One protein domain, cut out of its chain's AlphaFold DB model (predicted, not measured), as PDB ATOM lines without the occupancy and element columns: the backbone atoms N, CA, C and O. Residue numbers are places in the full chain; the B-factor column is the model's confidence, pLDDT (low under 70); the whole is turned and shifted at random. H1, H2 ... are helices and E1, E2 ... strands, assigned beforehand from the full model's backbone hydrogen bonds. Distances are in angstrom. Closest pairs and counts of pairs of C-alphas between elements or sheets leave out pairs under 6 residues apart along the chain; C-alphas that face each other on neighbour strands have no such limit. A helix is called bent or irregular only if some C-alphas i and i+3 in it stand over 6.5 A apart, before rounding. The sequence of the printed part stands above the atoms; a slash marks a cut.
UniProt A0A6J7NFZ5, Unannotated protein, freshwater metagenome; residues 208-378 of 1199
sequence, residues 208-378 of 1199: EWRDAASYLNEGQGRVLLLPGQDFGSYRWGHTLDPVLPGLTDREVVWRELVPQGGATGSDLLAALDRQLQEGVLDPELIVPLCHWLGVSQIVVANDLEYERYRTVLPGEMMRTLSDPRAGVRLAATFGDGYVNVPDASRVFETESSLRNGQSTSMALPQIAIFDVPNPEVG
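AT A GLANCE: This is residues 208 to 378 of the 1199 residues of the protein "Unannotated protein" of freshwater metagenome (UniProt A0A6J7NFZ5). A strongly twisted sheet of five strands, E4 E1 E5 E7 E6, is the middle of three layers: H2, H3 and H5 cover one face and H1 the other. The small hairpin E2 and E3 and the short H4 sit beyond the end of E1, and H6, between two long links, is the element farthest from the mean of the C-alphas, at 20.3 A. The printed part has 171 residues with six named helices and seven named strands, in the order H1 E1 E2 E3 E4 H2 H3 E5 H4 H5 E6 H6 E7; the class is mixed, helices and strands, and the large sheet is mixed too. The whole is compact, with a radius of gyration of the C-alphas of 15.1 A and spans of 47 by 32 by 31 A.

IN THESE COORDINATES: Find C-alpha 208 at (-2.012, -24.227, -10.966); from there H1 runs to residue 217, over 14.2 A. Next come E1, residues 222 to 229, 18.3 A long and bending by 66 degrees at residue 226, then E2, 232 to 234, E3, 237 to 240, and E4, 252 to 256. H2, residues 263 to 277, begins at (-18.300, -53.252, -11.983) and spans 20.3 A. H3, 283 to 293, is only just irregular, with C-alphas 284 and 287 6.7 A apart. Then read E5, 295 to 301, H4, 306 to 309, H5, 314 to 322, E6, 329 to 334, and H6, 351 to 355. E7, residues 367 to 371, ends at (5.619, -40.876, -12.061).

HOW THE PARTS SIT: Look first at parallel neighbours E4 and E1, with N 253 and O 223 2.8 A apart, and E1 and E5, with N 226 and O 299 at 2.8 A. E7 is antiparallel to E5, N 300 to O 368 at 2.8 A, and to E6, N 331 to O 369 at 2.8 A. Two split strand-helix-strand units, whose parallel strands have another strand between them, have right-handed crossovers: E4, H2 H3, E5 and E5, H4 H5, E6. H1 has a height over the sheet of 8.5 A; its closest C-alphas to E6 are Glu 208 and Phe 334, 5.1 A. On the opposite face, H2 lies over E4 and E1, and H5 over E5. H2 and H3 are close but not clearly touching, Leu 272 to Leu 285 at 7.8 A between C-alphas. In the hairpin E2 and E3, N 232 and O 240 are 2.8 A apart; E2 and H4 are near each other. Every O i to N i+4 pair is within hydrogen-bond range in H1, H2, H5 and H6, and 5 of 7 in H3; H4 is too short for one.

THE WHOLE: The C-alphas farthest apart are those of Ser 345 and Gly 378, 47.7 A. The printed part has no cut. The links E3 to E4, E6 to H6 and H6 to E7 are long. The mean pLDDT of the printed part is 89.0; look for values under 70 at residues 344 to 346 and 356 to 361.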
ATOM      1  N   GLU A 208      -2.730 -23.011 -11.331       96.31
ATOM      2  CA  GLU A 208      -2.012 -24.227 -10.966       96.31
ATOM      3  C   GLU A 208      -2.691 -25.503 -11.493       96.31
ATOM      4  O   GLU A 208      -2.012 -26.386 -12.010       96.31
ATOM      5  N   TRP A 209      -4.027 -25.580 -11.465       97.38
ATOM      6  CA  TRP A 209      -4.787 -26.704 -12.026       97.38
ATOM      7  C   TRP A 209      -4.732 -26.744 -13.560       97.38
ATOM      8  O   TRP A 209      -4.669 -27.826 -14.146       97.38
ATOM      9  N   ARG A 210      -4.734 -25.580 -14.226       97.19
ATOM     10  CA  ARG A 210      -4.552 -25.495 -15.688       97.19
ATOM     11  C   ARG A 210      -3.126 -25.840 -16.108       97.19
ATOM     12  O   ARG A 210      -2.945 -26.501 -17.128       97.19
ATOM     13  N   ASP A 211      -2.137 -25.407 -15.335       97.88
ATOM     14  CA  ASP A 211      -0.725 -25.690 -15.592       97.88
ATOM     15  C   ASP A 211      -0.438 -27.182 -15.403       97.88
ATOM     16  O   ASP A 211       0.163 -27.805 -16.277       97.88
ATOM     17  N   ALA A 212      -0.968 -27.785 -14.333       98.12
ATOM     18  CA  ALA A 212      -0.900 -29.225 -14.109       98.12
ATOM     19  C   ALA A 212      -1.540 -30.012 -15.261       98.12
ATOM     20  O   ALA A 212      -0.946 -30.961 -15.766       98.12
ATOM     21  N   ALA A 213      -2.726 -29.605 -15.725       98.06
ATOM     22  CA  ALA A 213      -3.375 -30.248 -16.865       98.06
ATOM     23  C   ALA A 213      -2.569 -30.103 -18.167       98.06
ATOM     24  O   ALA A 213      -2.455 -31.063 -18.928       98.06
ATOM     25  N   SER A 214      -1.962 -28.935 -18.397       97.44
ATOM     26  CA  SER A 214      -1.098 -28.691 -19.558       97.44
ATOM     27  C   SER A 214       0.144 -29.582 -19.527       97.44
ATOM     28  O   SER A 214       0.463 -30.202 -20.535       97.44
ATOM     29  N   TYR A 215       0.785 -29.720 -18.362       97.81
ATOM     30  CA  TYR A 215       1.902 -30.645 -18.156       97.81
ATOM     31  C   TYR A 215       1.496 -32.101 -18.407       97.81
ATOM     32  O   TYR A 215       2.201 -32.841 -19.090       97.81
ATOM     33  N   LEU A 216       0.336 -32.521 -17.894       97.81
ATOM     34  CA  LEU A 216      -0.156 -33.882 -18.100       97.81
ATOM     35  C   LEU A 216      -0.363 -34.181 -19.585       97.81
ATOM     36  O   LEU A 216       0.017 -35.271 -20.007       97.81
ATOM     37  N   ASN A 217      -0.906 -33.237 -20.363       96.88
ATOM     38  CA  ASN A 217      -1.186 -33.393 -21.796       96.88
ATOM     39  C   ASN A 217       0.061 -33.699 -22.650       96.88
ATOM     40  O   ASN A 217      -0.086 -34.215 -23.756       96.88
ATOM     41  N   GLU A 218       1.271 -33.424 -22.154       94.06
ATOM     42  CA  GLU A 218       2.528 -33.776 -22.832       94.06
ATOM     43  C   GLU A 218       2.903 -35.265 -22.671       94.06
ATOM     44  O   GLU A 218       3.721 -35.790 -23.429       94.06
ATOM     45  N   GLY A 219       2.310 -35.961 -21.694       90.25
ATOM     46  CA  GLY A 219       2.581 -37.367 -21.383       90.25
ATOM     47  C   GLY A 219       1.669 -38.379 -22.093       90.25
ATOM     48  O   GLY A 219       0.732 -38.036 -22.809       90.25
ATOM     49  N   GLN A 220       1.925 -39.670 -21.856       88.88
ATOM     50  CA  GLN A 220       1.134 -40.799 -22.376       88.88
ATOM     51  C   GLN A 220       0.615 -41.695 -21.248       88.88
ATOM     52  O   GLN A 220       1.152 -41.678 -20.143       88.88
ATOM     53  N   GLY A 221      -0.401 -42.517 -21.528       89.62
ATOM     54  CA  GLY A 221      -1.048 -43.394 -20.542       89.62
ATOM     55  C   GLY A 221      -2.076 -42.667 -19.672       89.62
ATOM     56  O   GLY A 221      -2.311 -41.464 -19.840       89.62
ATOM     57  N   ARG A 222      -2.694 -43.379 -18.727       93.81
ATOM     58  CA  ARG A 222      -3.708 -42.792 -17.838       93.81
ATOM     59  C   ARG A 222      -3.109 -41.999 -16.692       93.81
ATOM     60  O   ARG A 222      -1.960 -42.212 -16.304       93.81
ATOM     61  N   VAL A 223      -3.936 -41.129 -16.130       97.12
ATOM     62  CA  VAL A 223      -3.649 -40.370 -14.917       97.12
ATOM     63  C   VAL A 223      -4.590 -40.824 -13.805       97.12
ATOM     64  O   VAL A 223      -5.792 -40.901 -14.031       97.12
ATOM     65  N   LEU A 224      -4.070 -41.113 -12.613       97.00
ATOM     66  CA  LEU A 224      -4.874 -41.436 -11.428       97.00
ATOM     67  C   LEU A 224      -4.968 -40.215 -10.509       97.00
ATOM     68  O   LEU A 224      -3.943 -39.726 -10.050       97.00
ATOM     69  N   LEU A 225      -6.177 -39.733 -10.214       97.50
ATOM     70  CA  LEU A 225      -6.408 -38.647  -9.259       97.50
ATOM     71  C   LEU A 225      -6.656 -39.208  -7.852       97.50
ATOM     72  O   LEU A 225      -7.590 -39.989  -7.663       97.50
ATOM     73  N   LEU A 226      -5.851 -38.776  -6.877       96.62
ATOM     74  CA  LEU A 226      -5.949 -39.142  -5.460       96.62
ATOM     75  C   LEU A 226      -5.962 -37.904  -4.535       96.62
ATOM     76  O   LEU A 226      -5.414 -36.857  -4.896       96.62
ATOM     77  N   PRO A 227      -6.517 -38.023  -3.313       95.12
ATOM     78  CA  PRO A 227      -7.386 -39.118  -2.862       95.12
ATOM     79  C   PRO A 227      -8.746 -39.084  -3.585       95.12
ATOM     80  O   PRO A 227      -9.071 -38.105  -4.263       95.12
ATOM     81  N   GLY A 228      -9.555 -40.137  -3.441       94.12
ATOM     82  CA  GLY A 228     -10.957 -40.102  -3.846       94.12
ATOM     83  C   GLY A 228     -11.722 -38.963  -3.165       94.12
ATOM     84  O   GLY A 228     -11.401 -38.550  -2.046       94.12
ATOM     85  N   GLN A 229     -12.736 -38.441  -3.853       91.94
ATOM     86  CA  GLN A 229     -13.512 -37.276  -3.426       91.94
ATOM     87  C   GLN A 229     -14.984 -37.667  -3.282       91.94
ATOM     88  O   GLN A 229     -15.587 -38.075  -4.262       91.94
ATOM     89  N   ASP A 230     -15.606 -37.541  -2.103       89.06
ATOM     90  CA  ASP A 230     -17.070 -37.726  -2.009       89.06
ATOM     91  C   ASP A 230     -17.784 -36.769  -2.981       89.06
ATOM     92  O   ASP A 230     -18.669 -37.179  -3.730       89.06
ATOM     93  N   PHE A 231     -17.310 -35.519  -2.997       89.19
ATOM     94  CA  PHE A 231     -17.603 -34.482  -3.981       89.19
ATOM     95  C   PHE A 231     -16.373 -33.579  -4.147       89.19
ATOM     96  O   PHE A 231     -15.632 -33.361  -3.184       89.19
ATOM     97  N   GLY A 232     -16.197 -32.973  -5.322       91.94
ATOM     98  CA  GLY A 232     -15.166 -31.967  -5.591       91.94
ATOM     99  C   GLY A 232     -15.342 -30.704  -4.744       91.94
ATOM    100  O   GLY A 232     -16.042 -29.770  -5.145       91.94
ATOM    101  N   SER A 233     -14.726 -30.687  -3.560       91.56
ATOM    102  CA  SER A 233     -14.714 -29.568  -2.608       91.56
ATOM    103  C   SER A 233     -13.285 -29.133  -2.327       91.56
ATOM    104  O   SER A 233     -12.539 -29.832  -1.644       91.56
ATOM    105  N   TYR A 234     -12.923 -27.966  -2.848       92.44
ATOM    106  CA  TYR A 234     -11.598 -27.373  -2.730       92.44
ATOM    107  C   TYR A 234     -11.659 -26.134  -1.838       92.44
ATOM    108  O   TYR A 234     -12.700 -25.485  -1.732       92.44
ATOM    109  N   ARG A 235     -10.527 -25.733  -1.258       89.75
ATOM    110  CA  ARG A 235     -10.419 -24.495  -0.465       89.75
ATOM    111  C   ARG A 235     -10.794 -23.237  -1.236       89.75
ATOM    112  O   ARG A 235     -11.269 -22.272  -0.648       89.75
ATOM    113  N   TRP A 236     -10.599 -23.246  -2.550       91.00
ATOM    114  CA  TRP A 236     -10.979 -22.147  -3.434       91.00
ATOM    115  C   TRP A 236     -12.431 -22.243  -3.936       91.00
ATOM    116  O   TRP A 236     -12.910 -21.297  -4.565       91.00
ATOM    117  N   GLY A 237     -13.147 -23.347  -3.682       89.12
ATOM    118  CA  GLY A 237     -14.555 -23.492  -4.045       89.12
ATOM    119  C   GLY A 237     -15.049 -24.930  -4.228       89.12
ATOM    120  O   GLY A 237     -14.280 -25.870  -4.415       89.12
ATOM    121  N   HIS A 238     -16.374 -25.095  -4.238       89.38
ATOM    122  CA  HIS A 238     -17.040 -26.384  -4.452       89.38
ATOM    123  C   HIS A 238     -17.519 -26.532  -5.905       89.38
ATOM    124  O   HIS A 238     -18.309 -25.721  -6.393       89.38
ATOM    125  N   THR A 239     -17.096 -27.599  -6.583       91.12
ATOM    126  CA  THR A 239     -17.435 -27.899  -7.987       91.12
ATOM    127  C   THR A 239     -18.372 -29.088  -8.166       91.12
ATOM    128  O   THR A 239     -18.866 -29.269  -9.271       91.12
ATOM    129  N   LEU A 240     -18.681 -29.823  -7.087       87.50
ATOM    130  CA  LEU A 240     -19.442 -31.089  -7.065       87.50
ATOM    131  C   LEU A 240     -18.652 -32.252  -7.652       87.50
ATOM    132  O   LEU A 240     -18.468 -33.225  -6.933       87.50
ATOM    133  N   ASP A 241     -18.114 -32.095  -8.855       91.44
ATOM    134  CA  ASP A 241     -17.265 -33.088  -9.511       91.44
ATOM    135  C   ASP A 241     -15.779 -32.660  -9.451       91.44
ATOM    136  O   ASP A 241     -15.487 -31.452  -9.393       91.44
ATOM    137  N   PRO A 242     -14.812 -33.596  -9.481       93.69
ATOM    138  CA  PRO A 242     -13.399 -33.296  -9.651       93.69
ATOM    139  C   PRO A 242     -13.135 -32.476 -10.916       93.69
ATOM    140  O   PRO A 242     -13.735 -32.709 -11.964       93.69
ATOM    141  N   VAL A 243     -12.202 -31.522 -10.850       95.12
ATOM    142  CA  VAL A 243     -11.943 -30.625 -11.990       95.12
ATOM    143  C   VAL A 243     -11.065 -31.248 -13.069       95.12
ATOM    144  O   VAL A 243     -11.214 -30.910 -14.241       95.12
ATOM    145  N   LEU A 244     -10.163 -32.163 -12.697       96.12
ATOM    146  CA  LEU A 244      -9.150 -32.702 -13.606       96.12
ATOM    147  C   LEU A 244      -9.732 -33.350 -14.877       96.12
ATOM    148  O   LEU A 244      -9.232 -33.016 -15.951       96.12
ATOM    149  N   PRO A 245     -10.793 -34.188 -14.821       94.44
ATOM    150  CA  PRO A 245     -11.380 -34.792 -16.023       94.44
ATOM    151  C   PRO A 245     -11.885 -33.778 -17.061       94.44
ATOM    152  O   PRO A 245     -12.025 -34.124 -18.229       94.44
ATOM    153  N   GLY A 246     -12.172 -32.536 -16.653       94.62
ATOM    154  CA  GLY A 246     -12.579 -31.452 -17.550       94.62
ATOM    155  C   GLY A 246     -11.436 -30.552 -18.034       94.62
ATOM    156  O   GLY A 246     -11.707 -29.590 -18.750       94.62
ATOM    157  N   LEU A 247     -10.189 -30.808 -17.616       96.62
ATOM    158  CA  LEU A 247      -9.029 -29.946 -17.884       96.62
ATOM    159  C   LEU A 247      -7.942 -30.598 -18.748       96.62
ATOM    160  O   LEU A 247      -7.211 -29.874 -19.418       96.62
ATOM    161  N   THR A 248      -7.804 -31.927 -18.718       96.69
ATOM    162  CA  THR A 248      -6.788 -32.672 -19.485       96.69
ATOM    163  C   THR A 248      -7.421 -33.477 -20.618       96.69
ATOM    164  O   THR A 248      -8.546 -33.954 -20.495       96.69
ATOM    165  N   ASP A 249      -6.674 -33.662 -21.707       92.69
ATOM    166  CA  ASP A 249      -7.049 -34.528 -22.831       92.69
ATOM    167  C   ASP A 249      -6.674 -36.003 -22.584       92.69
ATOM    168  O   ASP A 249      -7.023 -36.888 -23.373       92.69
ATOM    169  N   ARG A 250      -5.948 -36.295 -21.495       92.88
ATOM    170  CA  ARG A 250      -5.587 -37.663 -21.106       92.88
ATOM    171  C   ARG A 250      -6.727 -38.362 -20.386       92.88
ATOM    172  O   ARG A 250      -7.552 -37.749 -19.717       92.88
ATOM    173  N   GLU A 251      -6.738 -39.687 -20.481       92.44
ATOM    174  CA  GLU A 251      -7.682 -40.503 -19.724       92.44
ATOM    175  C   GLU A 251      -7.396 -40.397 -18.222       92.44
ATOM    176  O   GLU A 251      -6.288 -40.702 -17.768       92.44
ATOM    177  N   VAL A 252      -8.409 -39.996 -17.454       94.38
ATOM    178  CA  VAL A 252      -8.328 -39.855 -15.998       94.38
ATOM    179  C   VAL A 252      -9.078 -41.001 -15.327       94.38
ATOM    180  O   VAL A 252     -10.198 -41.334 -15.708       94.38
ATOM    181  N   VAL A 253      -8.466 -41.580 -14.299       94.62
ATOM    182  CA  VAL A 253      -9.088 -42.505 -13.352       94.62
ATOM    183  C   VAL A 253      -9.233 -41.777 -12.022       94.62
ATOM    184  O   VAL A 253      -8.272 -41.189 -11.531       94.62
ATOM    185  N   TRP A 254     -10.422 -41.798 -11.428       93.69
ATOM    186  CA  TRP A 254     -10.675 -41.169 -10.133       93.69
ATOM    187  C   TRP A 254     -11.822 -41.867  -9.404       93.69
ATOM    188  O   TRP A 254     -12.668 -42.513 -10.029       93.69
ATOM    189  N   ARG A 255     -11.849 -41.732  -8.076       92.31
ATOM    190  CA  ARG A 255     -12.920 -42.256  -7.226       92.31
ATOM    191  C   ARG A 255     -13.795 -41.110  -6.732       92.31
ATOM    192  O   ARG A 255     -13.300 -40.181  -6.107       92.31
ATOM    193  N   GLU A 256     -15.093 -41.225  -6.982       90.25
ATOM    194  CA  GLU A 256     -16.147 -40.380  -6.409       90.25
ATOM    195  C   GLU A 256     -17.227 -41.221  -5.771       90.25
ATOM    196  O   GLU A 256     -17.353 -42.362  -6.198       90.25
ATOM    197  N   LEU A 257     -18.025 -40.680  -4.836       85.38
ATOM    198  CA  LEU A 257     -19.082 -41.394  -4.096       85.38
ATOM    199  C   LEU A 257     -19.812 -42.443  -4.949       85.38
ATOM    200  O   LEU A 257     -19.859 -43.622  -4.587       85.38
ATOM    201  N   VAL A 258     -20.313 -42.005  -6.108       84.12
ATOM    202  CA  VAL A 258     -20.953 -42.857  -7.108       84.12
ATOM    203  C   VAL A 258     -19.893 -43.542  -7.974       84.12
ATOM    204  O   VAL A 258     -19.146 -42.853  -8.673       84.12
ATOM    205  N   PRO A 259     -19.840 -44.888  -7.999       82.06
ATOM    206  CA  PRO A 259     -18.883 -45.595  -8.835       82.06
ATOM    207  C   PRO A 259     -19.128 -45.303 -10.319       82.06
ATOM    208  O   PRO A 259     -20.259 -45.364 -10.805       82.06
ATOM    209  N   GLN A 260     -18.039 -45.028 -11.033       80.12
ATOM    210  CA  GLN A 260     -18.012 -44.859 -12.482       80.12
ATOM    211  C   GLN A 260     -17.293 -46.053 -13.126       80.12
ATOM    212  O   GLN A 260     -16.377 -46.630 -12.535       80.12
ATOM    213  N   GLY A 261     -17.691 -46.408 -14.349       83.62
ATOM    214  CA  GLY A 261     -17.082 -47.501 -15.117       83.62
ATOM    215  C   GLY A 261     -17.776 -48.860 -14.962       83.62
ATOM    216  O   GLY A 261     -18.954 -48.945 -14.615       83.62
ATOM    217  N   GLY A 262     -17.060 -49.926 -15.323       82.81
ATOM    218  CA  GLY A 262     -17.533 -51.309 -15.206       82.81
ATOM    219  C   GLY A 262     -17.358 -51.853 -13.787       82.81
ATOM    220  O   GLY A 262     -16.425 -51.462 -13.091       82.81
ATOM    221  N   ALA A 263     -18.216 -52.792 -13.373       80.88
ATOM    222  CA  ALA A 263     -18.300 -53.252 -11.983       80.88
ATOM    223  C   ALA A 263     -16.958 -53.689 -11.368       80.88
ATOM    224  O   ALA A 263     -16.644 -53.280 -10.256       80.88
ATOM    225  N   THR A 264     -16.151 -54.470 -12.092       81.56
ATOM    226  CA  THR A 264     -14.858 -54.969 -11.588       81.56
ATOM    227  C   THR A 264     -13.808 -53.858 -11.471       81.56
ATOM    228  O   THR A 264     -13.052 -53.820 -10.506       81.56
ATOM    229  N   GLY A 265     -13.800 -52.900 -12.406       86.50
ATOM    230  CA  GLY A 265     -12.902 -51.744 -12.348       86.50
ATOM    231  C   GLY A 265     -13.271 -50.780 -11.220       86.50
ATOM    232  O   GLY A 265     -12.391 -50.286 -10.517       86.50
ATOM    233  N   SER A 266     -14.571 -50.548 -11.007       87.25
ATOM    234  CA  SER A 266     -15.058 -49.751  -9.879       87.25
ATOM    235  C   SER A 266     -14.738 -50.409  -8.534       87.25
ATOM    236  O   SER A 266     -14.386 -49.702  -7.594       87.25
ATOM    237  N   ASP A 267     -14.834 -51.737  -8.446       87.38
ATOM    238  CA  ASP A 267     -14.491 -52.513  -7.251       87.38
ATOM    239  C   ASP A 267     -12.988 -52.444  -6.928       87.38
ATOM    240  O   ASP A 267     -12.611 -52.116  -5.802       87.38
ATOM    241  N   LEU A 268     -12.123 -52.606  -7.937       88.88
ATOM    242  CA  LEU A 268     -10.674 -52.421  -7.804       88.88
ATOM    243  C   LEU A 268     -10.312 -51.023  -7.276       88.88
ATOM    244  O   LEU A 268      -9.508 -50.883  -6.352       88.88
ATOM    245  N   LEU A 269     -10.917 -49.981  -7.849       90.81
ATOM    246  CA  LEU A 269     -10.657 -48.605  -7.440       90.81
ATOM    247  C   LEU A 269     -11.213 -48.301  -6.041       90.81
ATOM    248  O   LEU A 269     -10.564 -47.614  -5.254       90.81
ATOM    249  N   ALA A 270     -12.391 -48.839  -5.709       89.62
ATOM    250  CA  ALA A 270     -12.965 -48.732  -4.372       89.62
ATOM    251  C   ALA A 270     -12.118 -49.461  -3.319       89.62
ATOM    252  O   ALA A 270     -12.019 -48.979  -2.194       89.62
ATOM    253  N   ALA A 271     -11.487 -50.587  -3.668       89.88
ATOM    254  CA  ALA A 271     -10.598 -51.313  -2.772       89.88
ATOM    255  C   ALA A 271      -9.374 -50.478  -2.375       89.88
ATOM    256  O   ALA A 271      -9.110 -50.357  -1.179       89.88
ATOM    257  N   LEU A 272      -8.673 -49.862  -3.340       90.56
ATOM    258  CA  LEU A 272      -7.555 -48.963  -3.033       90.56
ATOM    259  C   LEU A 272      -8.024 -47.771  -2.197       90.56
ATOM    260  O   LEU A 272      -7.456 -47.506  -1.138       90.56
ATOM    261  N   ASP A 273      -9.036 -47.046  -2.683       92.25
ATOM    262  CA  ASP A 273      -9.437 -45.795  -2.044       92.25
ATOM    263  C   ASP A 273      -9.922 -46.050  -0.616       92.25
ATOM    264  O   ASP A 273      -9.504 -45.355   0.295       92.25
ATOM    265  N   ARG A 274     -10.670 -47.127  -0.361       91.44
ATOM    266  CA  ARG A 274     -11.061 -47.504   1.005       91.44
ATOM    267  C   ARG A 274      -9.855 -47.745   1.916       91.44
ATOM    268  O   ARG A 274      -9.855 -47.257   3.041       91.44
ATOM    269  N   GLN A 275      -8.823 -48.460   1.453       91.81
ATOM    270  CA  GLN A 275      -7.605 -48.670   2.249       91.81
ATOM    271  C   GLN A 275      -6.921 -47.335   2.581       91.81
ATOM    272  O   GLN A 275      -6.438 -47.142   3.698       91.81
ATOM    273  N   LEU A 276      -6.914 -46.408   1.618       92.00
ATOM    274  CA  LEU A 276      -6.376 -45.059   1.769       92.00
ATOM    275  C   LEU A 276      -7.202 -44.236   2.778       92.00
ATOM    276  O   LEU A 276      -6.649 -43.766   3.770       92.00
ATOM    277  N   GLN A 277      -8.518 -44.119   2.576       91.50
ATOM    278  CA  GLN A 277      -9.437 -43.327   3.410       91.50
ATOM    279  C   GLN A 277      -9.547 -43.856   4.847       91.50
ATOM    280  O   GLN A 277      -9.722 -43.078   5.783       91.50
ATOM    281  N   GLU A 278      -9.440 -45.174   5.043       90.94
ATOM    282  CA  GLU A 278      -9.486 -45.806   6.368       90.94
ATOM    283  C   GLU A 278      -8.112 -45.865   7.062       90.94
ATOM    284  O   GLU A 278      -8.018 -46.377   8.177       90.94
ATOM    285  N   GLY A 279      -7.051 -45.327   6.443       89.56
ATOM    286  CA  GLY A 279      -5.717 -45.227   7.044       89.56
ATOM    287  C   GLY A 279      -5.008 -46.574   7.231       89.56
ATOM    288  O   GLY A 279      -4.212 -46.728   8.155       89.56
ATOM    289  N   VAL A 280      -5.320 -47.559   6.383       90.31
ATOM    290  CA  VAL A 280      -4.798 -48.938   6.458       90.31
ATOM    291  C   VAL A 280      -4.045 -49.373   5.192       90.31
ATOM    292  O   VAL A 280      -3.623 -50.526   5.107       90.31
ATOM    293  N   LEU A 281      -3.851 -48.462   4.233       91.00
ATOM    294  CA  LEU A 281      -3.128 -48.702   2.984       91.00
ATOM    295  C   LEU A 281      -1.652 -49.040   3.220       91.00
ATOM    296  O   LEU A 281      -0.934 -48.308   3.899       91.00
ATOM    297  N   ASP A 282      -1.188 -50.097   2.557       88.50
ATOM    298  CA  ASP A 282       0.237 -50.365   2.387       88.50
ATOM    299  C   ASP A 282       0.781 -49.705   1.117       88.50
ATOM    300  O   ASP A 282       0.204 -49.913   0.046       88.50
ATOM    301  N   PRO A 283       1.912 -48.969   1.188       89.38
ATOM    302  CA  PRO A 283       2.497 -48.310   0.019       89.38
ATOM    303  C   PRO A 283       2.751 -49.254  -1.168       89.38
ATOM    304  O   PRO A 283       2.536 -48.868  -2.313       89.38
ATOM    305  N   GLU A 284       3.122 -50.512  -0.908       89.06
ATOM    306  CA  GLU A 284       3.414 -51.532  -1.933       89.06
ATOM    307  C   GLU A 284       2.209 -51.863  -2.838       89.06
ATOM    308  O   GLU A 284       2.386 -52.429  -3.915       89.06
ATOM    309  N   LEU A 285       0.983 -51.483  -2.453       90.25
ATOM    310  CA  LEU A 285      -0.224 -51.668  -3.269       90.25
ATOM    311  C   LEU A 285      -0.332 -50.663  -4.433       90.25
ATOM    312  O   LEU A 285      -1.087 -50.910  -5.376       90.25
ATOM    313  N   ILE A 286       0.407 -49.544  -4.398       92.69
ATOM    314  CA  ILE A 286       0.266 -48.438  -5.361       92.69
ATOM    315  C   ILE A 286       0.704 -48.832  -6.778       92.69
ATOM    316  O   ILE A 286      -0.073 -48.673  -7.722       92.69
ATOM    317  N   VAL A 287       1.927 -49.346  -6.955       92.44
ATOM    318  CA  VAL A 287       2.449 -49.684  -8.298       92.44
ATOM    319  C   VAL A 287       1.649 -50.802  -8.969       92.44
ATOM    320  O   VAL A 287       1.256 -50.601 -10.120       92.44
ATOM    321  N   PRO A 288       1.330 -51.932  -8.298       89.62
ATOM    322  CA  PRO A 288       0.532 -52.987  -8.916       89.62
ATOM    323  C   PRO A 288      -0.829 -52.496  -9.417       89.62
ATOM    324  O   PRO A 288      -1.241 -52.858 -10.517       89.62
ATOM    325  N   LEU A 289      -1.512 -51.627  -8.658       90.25
ATOM    326  CA  LEU A 289      -2.748 -50.993  -9.125       90.25
ATOM    327  C   LEU A 289      -2.510 -50.178 -10.399       90.25
ATOM    328  O   LEU A 289      -3.285 -50.272 -11.353       90.25
ATOM    329  N   CYS A 290      -1.470 -49.343 -10.398       92.50
ATOM    330  CA  CYS A 290      -1.190 -48.462 -11.522       92.50
ATOM    331  C   CYS A 290      -0.894 -49.259 -12.796       92.50
ATOM    332  O   CYS A 290      -1.392 -48.898 -13.860       92.50
ATOM    333  N   HIS A 291      -0.169 -50.375 -12.688       89.12
ATOM    334  CA  HIS A 291       0.058 -51.299 -13.803       89.12
ATOM    335  C   HIS A 291      -1.248 -51.896 -14.312       89.12
ATOM    336  O   HIS A 291      -1.537 -51.787 -15.502       89.12
ATOM    337  N   TRP A 292      -2.090 -52.413 -13.415       86.88
ATOM    338  CA  TRP A 292      -3.394 -52.951 -13.795       86.88
ATOM    339  C   TRP A 292      -4.278 -51.939 -14.516       86.88
ATOM    340  O   TRP A 292      -5.001 -52.323 -15.425       86.88
ATOM    341  N   LEU A 293      -4.243 -50.666 -14.129       88.75
ATOM    342  CA  LEU A 293      -5.077 -49.615 -14.715       88.75
ATOM    343  C   LEU A 293      -4.423 -48.888 -15.901       88.75
ATOM    344  O   LEU A 293      -5.064 -48.009 -16.488       88.75
ATOM    345  N   GLY A 294      -3.181 -49.217 -16.262       90.12
ATOM    346  CA  GLY A 294      -2.415 -48.497 -17.283       90.12
ATOM    347  C   GLY A 294      -2.140 -47.033 -16.921       90.12
ATOM    348  O   GLY A 294      -2.150 -46.145 -17.780       90.12
ATOM    349  N   VAL A 295      -1.957 -46.764 -15.627       94.44
ATOM    350  CA  VAL A 295      -1.649 -45.447 -15.066       94.44
ATOM    351  C   VAL A 295      -0.148 -45.216 -15.134       94.44
ATOM    352  O   VAL A 295       0.637 -45.999 -14.604       94.44
ATOM    353  N   SER A 296       0.246 -44.111 -15.760       96.44
ATOM    354  CA  SER A 296       1.642 -43.672 -15.810       96.44
ATOM    355  C   SER A 296       1.955 -42.566 -14.812       96.44
ATOM    356  O   SER A 296       3.115 -42.402 -14.442       96.44
ATOM    357  N   GLN A 297       0.943 -41.814 -14.367       97.69
ATOM    358  CA  GLN A 297       1.117 -40.714 -13.424       97.69
ATOM    359  C   GLN A 297      -0.022 -40.638 -12.408       97.69
ATOM    360  O   GLN A 297      -1.186 -40.861 -12.741       97.69
ATOM    361  N   ILE A 298       0.320 -40.280 -11.172       98.38
ATOM    362  CA  ILE A 298      -0.621 -40.047 -10.073       98.38
ATOM    363  C   ILE A 298      -0.649 -38.548  -9.777       98.38
ATOM    364  O   ILE A 298       0.398 -37.947  -9.556       98.38
ATOM    365  N   VAL A 299      -1.836 -37.951  -9.746       98.50
ATOM    366  CA  VAL A 299      -2.070 -36.555  -9.367       98.50
ATOM    367  C   VAL A 299      -2.644 -36.523  -7.960       98.50
ATOM    368  O   VAL A 299      -3.659 -37.159  -7.687       98.50
ATOM    369  N   VAL A 300      -2.014 -35.753  -7.082       97.88
ATOM    370  CA  VAL A 300      -2.457 -35.518  -5.709       97.88
ATOM    371  C   VAL A 300      -3.069 -34.128  -5.606       97.88
ATOM    372  O   VAL A 300      -2.390 -33.140  -5.885       97.88
ATOM    373  N   ALA A 301      -4.330 -34.057  -5.176       95.94
ATOM    374  CA  ALA A 301      -5.028 -32.809  -4.876       95.94
ATOM    375  C   ALA A 301      -4.877 -32.451  -3.385       95.94
ATOM    376  O   ALA A 301      -5.605 -32.967  -2.536       95.94
ATOM    377  N   ASN A 302      -3.935 -31.565  -3.052       94.56
ATOM    378  CA  ASN A 302      -3.657 -31.162  -1.666       94.56
ATOM    379  C   ASN A 302      -4.515 -29.982  -1.187       94.56
ATOM    380  O   ASN A 302      -4.458 -29.620  -0.012       94.56
ATOM    381  N   ASP A 303      -5.301 -29.366  -2.071       93.38
ATOM    382  CA  ASP A 303      -6.142 -28.192  -1.820       93.38
ATOM    383  C   ASP A 303      -7.612 -28.535  -1.511       93.38
ATOM    384  O   ASP A 303      -8.464 -27.644  -1.488       93.38
ATOM    385  N   LEU A 304      -7.916 -29.810  -1.251       92.88
ATOM    386  CA  LEU A 304      -9.249 -30.278  -0.865       92.88
ATOM    387  C   LEU A 304      -9.656 -29.802   0.539       92.88
ATOM    388  O   LEU A 304      -8.820 -29.672   1.439       92.88
ATOM    389  N   GLU A 305     -10.961 -29.610   0.754       90.19
ATOM    390  CA  GLU A 305     -11.553 -29.446   2.089       90.19
ATOM    391  C   GLU A 305     -11.606 -30.794   2.833       90.19
ATOM    392  O   GLU A 305     -12.680 -31.366   3.029       90.19
ATOM    393  N   TYR A 306     -10.445 -31.341   3.207       88.06
ATOM    394  CA  TYR A 306     -10.336 -32.723   3.694       88.06
ATOM    395  C   TYR A 306     -11.205 -33.029   4.927       88.06
ATOM    396  O   TYR A 306     -11.799 -34.103   5.038       88.06
ATOM    397  N   GLU A 307     -11.350 -32.069   5.840       85.44
ATOM    398  CA  GLU A 307     -12.141 -32.192   7.064       85.44
ATOM    399  C   GLU A 307     -13.638 -32.300   6.777       85.44
ATOM    400  O   GLU A 307     -14.388 -32.850   7.587       85.44
ATOM    401  N   ARG A 308     -14.097 -31.811   5.618       83.75
ATOM    402  CA  ARG A 308     -15.520 -31.796   5.277       83.75
ATOM    403  C   ARG A 308     -16.106 -33.202   5.175       83.75
ATOM    404  O   ARG A 308     -17.220 -33.445   5.634       83.75
ATOM    405  N   TYR A 309     -15.334 -34.102   4.573       84.62
ATOM    406  CA  TYR A 309     -15.730 -35.473   4.263       84.62
ATOM    407  C   TYR A 309     -14.848 -36.520   4.955       84.62
ATOM    408  O   TYR A 309     -14.967 -37.708   4.676       84.62
ATOM    409  N   ARG A 310     -13.976 -36.091   5.882       86.31
ATOM    410  CA  ARG A 310     -12.984 -36.953   6.549       86.31
ATOM    411  C   ARG A 310     -12.103 -37.702   5.534       86.31
ATOM    412  O   ARG A 310     -11.798 -38.880   5.752       86.31
ATOM    413  N   THR A 311     -11.724 -37.031   4.439       89.12
ATOM    414  CA  THR A 311     -10.767 -37.591   3.478       89.12
ATOM    415  C   THR A 311      -9.350 -37.550   4.044       89.12
ATOM    416  O   THR A 311      -9.077 -36.871   5.040       89.12
ATOM    417  N   VAL A 312      -8.436 -38.300   3.425       88.69
ATOM    418  CA  VAL A 312      -7.037 -38.379   3.873       88.69
ATOM    419  C   VAL A 312      -6.390 -36.997   3.988       88.69
ATOM    420  O   VAL A 312      -6.493 -36.162   3.089       88.69
ATOM    421  N   LEU A 313      -5.676 -36.777   5.099       87.31
ATOM    422  CA  LEU A 313      -4.900 -35.561   5.339       87.31
ATOM    423  C   LEU A 313      -3.868 -35.359   4.210       87.31
ATOM    424  O   LEU A 313      -3.090 -36.279   3.949       87.31
ATOM    425  N   PRO A 314      -3.765 -34.164   3.596       89.44
ATOM    426  CA  PRO A 314      -2.826 -33.917   2.495       89.44
ATOM    427  C   PRO A 314      -1.374 -34.318   2.803       89.44
ATOM    428  O   PRO A 314      -0.712 -34.971   1.998       89.44
ATOM    429  N   GLY A 315      -0.885 -34.013   4.009       86.88
ATOM    430  CA  GLY A 315       0.466 -34.407   4.417       86.88
ATOM    431  C   GLY A 315       0.653 -35.919   4.576       86.88
ATOM    432  O   GLY A 315       1.729 -36.428   4.272       86.88
ATOM    433  N   GLU A 316      -0.391 -36.650   4.973       85.94
ATOM    434  CA  GLU A 316      -0.366 -38.115   5.054       85.94
ATOM    435  C   GLU A 316      -0.349 -38.750   3.658       85.94
ATOM    436  O   GLU A 316       0.396 -39.700   3.406       85.94
ATOM    437  N   MET A 317      -1.113 -38.178   2.725       90.69
ATOM    438  CA  MET A 317      -1.118 -38.581   1.319       90.69
ATOM    439  C   MET A 317       0.271 -38.406   0.689       90.69
ATOM    440  O   MET A 317       0.823 -39.342   0.105       90.69
ATOM    441  N   MET A 318       0.877 -37.227   0.875       91.69
ATOM    442  CA  MET A 318       2.225 -36.929   0.386       91.69
ATOM    443  C   MET A 318       3.279 -37.843   1.013       91.69
ATOM    444  O   MET A 318       4.151 -38.340   0.300       91.69
ATOM    445  N   ARG A 319       3.187 -38.117   2.320       87.81
ATOM    446  CA  ARG A 319       4.087 -39.042   3.023       87.81
ATOM    447  C   ARG A 319       3.972 -40.470   2.487       87.81
ATOM    448  O   ARG A 319       4.993 -41.120   2.297       87.81
ATOM    449  N   THR A 320       2.753 -40.935   2.213       89.56
ATOM    450  CA  THR A 320       2.492 -42.290   1.699       89.56
ATOM    451  C   THR A 320       3.085 -42.494   0.306       89.56
ATOM    452  O   THR A 320       3.751 -43.497   0.077       89.56
ATOM    453  N   LEU A 321       2.903 -41.539  -0.614       94.00
ATOM    454  CA  LEU A 321       3.474 -41.631  -1.968       94.00
ATOM    455  C   LEU A 321       4.975 -41.333  -2.024       94.00
ATOM    456  O   LEU A 321       5.648 -41.780  -2.947       94.00
ATOM    457  N   SER A 322       5.505 -40.586  -1.057       92.75
ATOM    458  CA  SER A 322       6.949 -40.342  -0.948       92.75
ATOM    459  C   SER A 322       7.693 -41.490  -0.258       92.75
ATOM    460  O   SER A 322       8.923 -41.476  -0.216       92.75
ATOM    461  N   ASP A 323       6.978 -42.479   0.292       89.75
ATOM    462  CA  ASP A 323       7.588 -43.685   0.842       89.75
ATOM    463  C   ASP A 323       8.282 -44.471  -0.283       89.75
ATOM    464  O   ASP A 323       7.635 -44.799  -1.282       89.75
ATOM    465  N   PRO A 324       9.568 -44.839  -0.147       90.69
ATOM    466  CA  PRO A 324      10.278 -45.585  -1.184       90.69
ATOM    467  C   PRO A 324       9.591 -46.889  -1.614       90.69
ATOM    468  O   PRO A 324       9.745 -47.307  -2.761       90.69
ATOM    469  N   ARG A 325       8.808 -47.532  -0.736       89.38
ATOM    470  CA  ARG A 325       8.060 -48.757  -1.075       89.38
ATOM    471  C   ARG A 325       6.801 -48.507  -1.884       89.38
ATOM    472  O   ARG A 325       6.312 -49.440  -2.513       89.38
ATOM    473  N   ALA A 326       6.296 -47.274  -1.906       92.50
ATOM    474  CA  ALA A 326       5.258 -46.900  -2.856       92.50
ATOM    475  C   ALA A 326       5.770 -46.975  -4.298       92.50
ATOM    476  O   ALA A 326       4.961 -47.022  -5.214       92.50
ATOM    477  N   GLY A 327       7.095 -46.988  -4.511       94.19
ATOM    478  CA  GLY A 327       7.721 -47.239  -5.809       94.19
ATOM    479  C   GLY A 327       7.509 -46.137  -6.852       94.19
ATOM    480  O   GLY A 327       7.911 -46.309  -7.998       94.19
ATOM    481  N   VAL A 328       6.900 -45.013  -6.474       96.88
ATOM    482  CA  VAL A 328       6.635 -43.851  -7.333       96.88
ATOM    483  C   VAL A 328       7.598 -42.707  -7.018       96.88
ATOM    484  O   VAL A 328       8.196 -42.655  -5.944       96.88
ATOM    485  N   ARG A 329       7.775 -41.776  -7.959       97.06
ATOM    486  CA  ARG A 329       8.700 -40.640  -7.801       97.06
ATOM    487  C   ARG A 329       7.994 -39.321  -8.074       97.06
ATOM    488  O   ARG A 329       7.347 -39.188  -9.104       97.06
ATOM    489  N   LEU A 330       8.188 -38.324  -7.210       97.81
ATOM    490  CA  LEU A 330       7.701 -36.965  -7.459       97.81
ATOM    491  C   LEU A 330       8.299 -36.411  -8.768       97.81
ATOM    492  O   LEU A 330       9.519 -36.405  -8.955       97.81
ATOM    493  N   ALA A 331       7.426 -35.976  -9.672       97.56
ATOM    494  CA  ALA A 331       7.749 -35.542 -11.027       97.56
ATOM    495  C   ALA A 331       7.583 -34.030 -11.204       97.56
ATOM    496  O   ALA A 331       8.472 -33.371 -11.741       97.56
ATOM    497  N   ALA A 332       6.466 -33.481 -10.723       98.00
ATOM    498  CA  ALA A 332       6.155 -32.060 -10.810       98.00
ATOM    499  C   ALA A 332       5.258 -31.612  -9.650       98.00
ATOM    500  O   ALA A 332       4.546 -32.413  -9.043       98.00
ATOM    501  N   THR A 333       5.274 -30.314  -9.362       97.94
ATOM    502  CA  THR A 333       4.418 -29.670  -8.360       97.94
ATOM    503  C   THR A 333       3.904 -28.348  -8.908       97.94
ATOM    504  O   THR A 333       4.662 -27.635  -9.563       97.94
ATOM    505  N   PHE A 334       2.653 -28.001  -8.612       97.81
ATOM    506  CA  PHE A 334       2.025 -26.761  -9.069       97.81
ATOM    507  C   PHE A 334       1.403 -26.003  -7.896       97.81
ATOM    508  O   PHE A 334       0.734 -26.595  -7.044       97.81
ATOM    509  N   GLY A 335       1.618 -24.687  -7.901       94.88
ATOM    510  CA  GLY A 335       1.250 -23.766  -6.830       94.88
ATOM    511  C   GLY A 335       2.382 -23.528  -5.822       94.88
ATOM    512  O   GLY A 335       3.241 -24.385  -5.614       94.88
ATOM    513  N   ASP A 336       2.384 -22.342  -5.209       87.69
ATOM    514  CA  ASP A 336       3.490 -21.831  -4.375       87.69
ATOM    515  C   ASP A 336       3.647 -22.543  -3.019       87.69
ATOM    516  O   ASP A 336       4.591 -22.283  -2.275       87.69
ATOM    517  N   GLY A 337       2.727 -23.456  -2.707       84.38
ATOM    518  CA  GLY A 337       2.704 -24.194  -1.459       84.38
ATOM    519  C   GLY A 337       2.059 -23.405  -0.325       84.38
ATOM    520  O   GLY A 337       2.430 -22.269  -0.032       84.38
ATOM    521  N   TYR A 338       1.084 -24.007   0.350       86.62
ATOM    522  CA  TYR A 338       0.468 -23.410   1.534       86.62
ATOM    523  C   TYR A 338       0.068 -24.480   2.540       86.62
ATOM    524  O   TYR A 338      -0.036 -25.665   2.220       86.62
ATOM    525  N   VAL A 339      -0.129 -24.054   3.784       85.06
ATOM    526  CA  VAL A 339      -0.694 -24.927   4.806       85.06
ATOM    527  C   VAL A 339      -2.196 -24.992   4.564       85.06
ATOM    528  O   VAL A 339      -2.885 -23.976   4.671       85.06
ATOM    529  N   ASN A 340      -2.709 -26.174   4.225       86.38
ATOM    530  CA  ASN A 340      -4.143 -26.393   4.066       86.38
ATOM    531  C   ASN A 340      -4.824 -26.394   5.451       86.38
ATOM    532  O   ASN A 340      -5.039 -27.439   6.067       86.38
ATOM    533  N   VAL A 341      -5.119 -25.193   5.955       80.06
ATOM    534  CA  VAL A 341      -5.750 -24.971   7.260       80.06
ATOM    535  C   VAL A 341      -7.279 -25.012   7.109       80.06
ATOM    536  O   VAL A 341      -7.816 -24.286   6.266       80.06
ATOM    537  N   PRO A 342      -7.995 -25.828   7.906       79.62
ATOM    538  CA  PRO A 342      -9.452 -25.781   7.984       79.62
ATOM    539  C   PRO A 342      -9.954 -24.408   8.437       79.62
ATOM    540  O   PRO A 342      -9.273 -23.690   9.169       79.62
ATOM    541  N   ASP A 343     -11.185 -24.057   8.069       73.56
ATOM    542  CA  ASP A 343     -11.851 -22.891   8.659       73.56
ATOM    543  C   ASP A 343     -11.871 -23.024  10.196       73.56
ATOM    544  O   ASP A 343     -12.109 -24.114  10.715       73.56
ATOM    545  N   ALA A 344     -11.642 -21.934  10.938       67.69
ATOM    546  CA  ALA A 344     -11.584 -21.954  12.405       67.69
ATOM    547  C   ALA A 344     -12.851 -22.544  13.061       67.69
ATOM    548  O   ALA A 344     -12.785 -23.132  14.138       67.69
ATOM    549  N   SER A 345     -14.010 -22.431  12.404       64.81
ATOM    550  CA  SER A 345     -15.268 -23.050  12.842       64.81
ATOM    551  C   SER A 345     -15.320 -24.578  12.656       64.81
ATOM    552  O   SER A 345     -16.227 -25.224  13.192       64.81
ATOM    553  N   ARG A 346     -14.351 -25.142  11.923       68.06
ATOM    554  CA  ARG A 346     -14.244 -26.538  11.463       68.06
ATOM    555  C   ARG A 346     -12.947 -27.232  11.903       68.06
ATOM    556  O   ARG A 346     -12.620 -28.293  11.378       68.06
ATOM    557  N   VAL A 347     -12.198 -26.659  12.846       71.19
ATOM    558  CA  VAL A 347     -10.994 -27.298  13.397       71.19
ATOM    559  C   VAL A 347     -11.402 -28.364  14.416       71.19
ATOM    560  O   VAL A 347     -12.004 -28.041  15.441       71.19
ATOM    561  N   PHE A 348     -11.044 -29.619  14.143       77.44
ATOM    562  CA  PHE A 348     -11.104 -30.724  15.102       77.44
ATOM    563  C   PHE A 348      -9.695 -31.262  15.278       77.44
ATOM    564  O   PHE A 348      -9.052 -31.653  14.302       77.44
ATOM    565  N   GLU A 349      -9.228 -31.288  16.519       82.94
ATOM    566  CA  GLU A 349      -7.999 -32.005  16.834       82.94
ATOM    567  C   GLU A 349      -8.361 -33.458  17.121       82.94
ATOM    568  O   GLU A 349      -9.219 -33.741  17.951       82.94
ATOM    569  N   THR A 350      -7.715 -34.367  16.405       83.94
ATOM    570  CA  THR A 350      -7.915 -35.817  16.480       83.94
ATOM    571  C   THR A 350      -6.591 -36.486  16.813       83.94
ATOM    572  O   THR A 350      -5.521 -35.905  16.631       83.94
ATOM    573  N   GLU A 351      -6.615 -37.745  17.230       87.38
ATOM    574  CA  GLU A 351      -5.398 -38.540  17.407       87.38
ATOM    575  C   GLU A 351      -4.542 -38.540  16.135       87.38
ATOM    576  O   GLU A 351      -3.319 -38.412  16.201       87.38
ATOM    577  N   SER A 352      -5.190 -38.617  14.968       82.00
ATOM    578  CA  SER A 352      -4.521 -38.582  13.668       82.00
ATOM    579  C   SER A 352      -3.873 -37.222  13.373       82.00
ATOM    580  O   SER A 352      -2.748 -37.198  12.873       82.00
ATOM    581  N   SER A 353      -4.518 -36.093  13.706       79.69
ATOM    582  CA  SER A 353      -3.912 -34.759  13.523       79.69
ATOM    583  C   SER A 353      -2.775 -34.505  14.515       79.69
ATOM    584  O   SER A 353      -1.728 -33.997  14.118       79.69
ATOM    585  N   LEU A 354      -2.930 -34.915  15.781       83.12
ATOM    586  CA  LEU A 354      -1.924 -34.710  16.826       83.12
ATOM    587  C   LEU A 354      -0.697 -35.615  16.667       83.12
ATOM    588  O   LEU A 354       0.408 -35.179  16.996       83.12
ATOM    589  N   ARG A 355      -0.874 -36.839  16.149       77.75
ATOM    590  CA  ARG A 355       0.224 -37.718  15.711       77.75
ATOM    591  C   ARG A 355       1.036 -37.062  14.595       77.75
ATOM    592  O   ARG A 355       2.259 -37.111  14.610       77.75
ATOM    593  N   ASN A 356       0.346 -36.434  13.649       63.75
ATOM    594  CA  ASN A 356       0.930 -35.869  12.439       63.75
ATOM    595  C   ASN A 356       1.185 -34.356  12.558       63.75
ATOM    596  O   ASN A 356       1.145 -33.653  11.550       63.75
ATOM    597  N   GLY A 357       1.448 -33.837  13.765       53.81
ATOM    598  CA  GLY A 357       1.494 -32.393  14.050       53.81
ATOM    599  C   GLY A 357       2.453 -31.562  13.179       53.81
ATOM    600  O   GLY A 357       2.235 -30.368  13.027       53.81
ATOM    601  N   GLN A 358       3.472 -32.175  12.559       48.53
ATOM    602  CA  GLN A 358       4.311 -31.520  11.540       48.53
ATOM    603  C   GLN A 358       3.643 -31.455  10.154       48.53
ATOM    604  O   GLN A 358       3.802 -30.470   9.435       48.53
ATOM    605  N   SER A 359       2.872 -32.476   9.771       52.19
ATOM    606  CA  SER A 359       2.209 -32.598   8.466       52.19
ATOM    607  C   SER A 359       1.022 -31.649   8.299       52.19
ATOM    608  O   SER A 359       0.775 -31.191   7.189       52.19
ATOM    609  N   THR A 360       0.303 -31.316   9.377       54.84
ATOM    610  CA  THR A 360      -0.782 -30.313   9.352       54.84
ATOM    611  C   THR A 360      -0.264 -28.875   9.321       54.84
ATOM    612  O   THR A 360      -1.018 -27.969   8.983       54.84
ATOM    613  N   SER A 361       1.021 -28.664   9.626       63.69
ATOM    614  CA  SER A 361       1.720 -27.375   9.532       63.69
ATOM    615  C   SER A 361       2.635 -27.248   8.306       63.69
ATOM    616  O   SER A 361       3.291 -26.223   8.131       63.69
ATOM    617  N   MET A 362       2.715 -28.288   7.469       72.88
ATOM    618  CA  MET A 362       3.593 -28.313   6.301       72.88
ATOM    619  C   MET A 362       2.959 -27.547   5.141       72.88
ATOM    620  O   MET A 362       1.815 -27.802   4.768       72.88
ATOM    621  N   ALA A 363       3.713 -26.625   4.544       88.19
ATOM    622  CA  ALA A 363       3.319 -26.020   3.281       88.19
ATOM    623  C   ALA A 363       3.465 -27.063   2.163       88.19
ATOM    624  O   ALA A 363       4.567 -27.549   1.908       88.19
ATOM    625  N   LEU A 364       2.352 -27.417   1.519       92.19
ATOM    626  CA  LEU A 364       2.309 -28.386   0.422       92.19
ATOM    627  C   LEU A 364       1.860 -27.697  -0.865       92.19
ATOM    628  O   LEU A 364       0.986 -26.828  -0.792       92.19
ATOM    629  N   PRO A 365       2.404 -28.081  -2.036       95.31
ATOM    630  CA  PRO A 365       1.908 -27.581  -3.312       95.31
ATOM    631  C   PRO A 365       0.449 -28.001  -3.489       95.31
ATOM    632  O   PRO A 365       0.084 -29.111  -3.101       95.31
ATOM    633  N   GLN A 366      -0.366 -27.147  -4.103       95.31
ATOM    634  CA  GLN A 366      -1.776 -27.416  -4.400       95.31
ATOM    635  C   GLN A 366      -1.937 -28.745  -5.143       95.31
ATOM    636  O   GLN A 366      -2.798 -29.551  -4.791       95.31
ATOM    637  N   ILE A 367      -1.076 -28.977  -6.140       97.88
ATOM    638  CA  ILE A 367      -1.030 -30.217  -6.911       97.88
ATOM    639  C   ILE A 367       0.385 -30.795  -6.884       97.88
ATOM    640  O   ILE A 367       1.358 -30.085  -7.141       97.88
ATOM    641  N   ALA A 368       0.497 -32.097  -6.638       98.00
ATOM    642  CA  ALA A 368       1.726 -32.863  -6.846       98.00
ATOM    643  C   ALA A 368       1.478 -33.994  -7.850       98.00
ATOM    644  O   ALA A 368       0.424 -34.625  -7.825       98.00
ATOM    645  N   ILE A 369       2.441 -34.255  -8.731       98.50
ATOM    646  CA  ILE A 369       2.368 -35.307  -9.747       98.50
ATOM    647  C   ILE A 369       3.517 -36.283  -9.522       98.50
ATOM    648  O   ILE A 369       4.669 -35.859  -9.430       98.50
ATOM    649  N   PHE A 370       3.210 -37.576  -9.452       98.56
ATOM    650  CA  PHE A 370       4.177 -38.659  -9.285       98.56
ATOM    651  C   PHE A 370       4.211 -39.548 -10.530       98.56
ATOM    652  O   PHE A 370       3.160 -39.926 -11.045       98.56
ATOM    653  N   ASP A 371       5.409 -39.917 -10.979       97.81
ATOM    654  CA  ASP A 371       5.619 -40.876 -12.061       97.81
ATOM    655  C   ASP A 371       5.556 -42.313 -11.530       97.81
ATOM    656  O   ASP A 371       6.164 -42.645 -10.504       97.81
ATOM    657  N   VAL A 372       4.860 -43.174 -12.274       96.81
ATOM    658  CA  VAL A 372       4.816 -44.624 -12.058       96.81
ATOM    659  C   VAL A 372       5.907 -45.286 -12.908       96.81
ATOM    660  O   VAL A 372       6.013 -44.986 -14.099       96.81
ATOM    661  N   PRO A 373       6.726 -46.194 -12.348       93.81
ATOM    662  CA  PRO A 373       7.767 -46.875 -13.110       93.81
ATOM    663  C   PRO A 373       7.178 -47.909 -14.081       93.81
ATOM    664  O   PRO A 373       6.284 -48.674 -13.719       93.81
ATOM    665  N   ASN A 374       7.739 -47.972 -15.293       88.56
ATOM    666  CA  ASN A 374       7.410 -48.956 -16.336       88.56
ATOM    667  C   ASN A 374       5.893 -49.156 -16.568       88.56
ATOM    668  O   ASN A 374       5.411 -50.283 -16.464       88.56
ATOM    669  N   PRO A 375       5.113 -48.092 -16.833       86.25
ATOM    670  CA  PRO A 375       3.665 -48.212 -16.947       86.25
ATOM    671  C   PRO A 375       3.238 -48.935 -18.233       86.25
ATOM    672  O   PRO A 375       3.759 -48.666 -19.317       86.25
ATOM    673  N   GLU A 376       2.218 -49.793 -18.139       81.12
ATOM    674  CA  GLU A 376       1.567 -50.415 -19.302       81.12
ATOM    675  C   GLU A 376       0.571 -49.434 -19.953       81.12
ATOM    676  O   GLU A 376      -0.614 -49.407 -19.637       81.12
ATOM    677  N   VAL A 377       1.047 -48.581 -20.866       79.88
ATOM    678  CA  VAL A 377       0.251 -47.465 -21.432       79.88
ATOM    679  C   VAL A 377      -0.661 -47.835 -22.617       79.88
ATOM    680  O   VAL A 377      -1.382 -46.978 -23.131       79.88
ATOM    681  N   GLY A 378      -0.641 -49.087 -23.080       81.06
ATOM    682  CA  GLY A 378      -1.371 -49.531 -24.273       81.06
ATOM    683  C   GLY A 378      -2.870 -49.772 -24.043       81.06
ATOM    684  O   GLY A 378      -3.268 -50.402 -23.063       81.06
TER     685      GLY A 378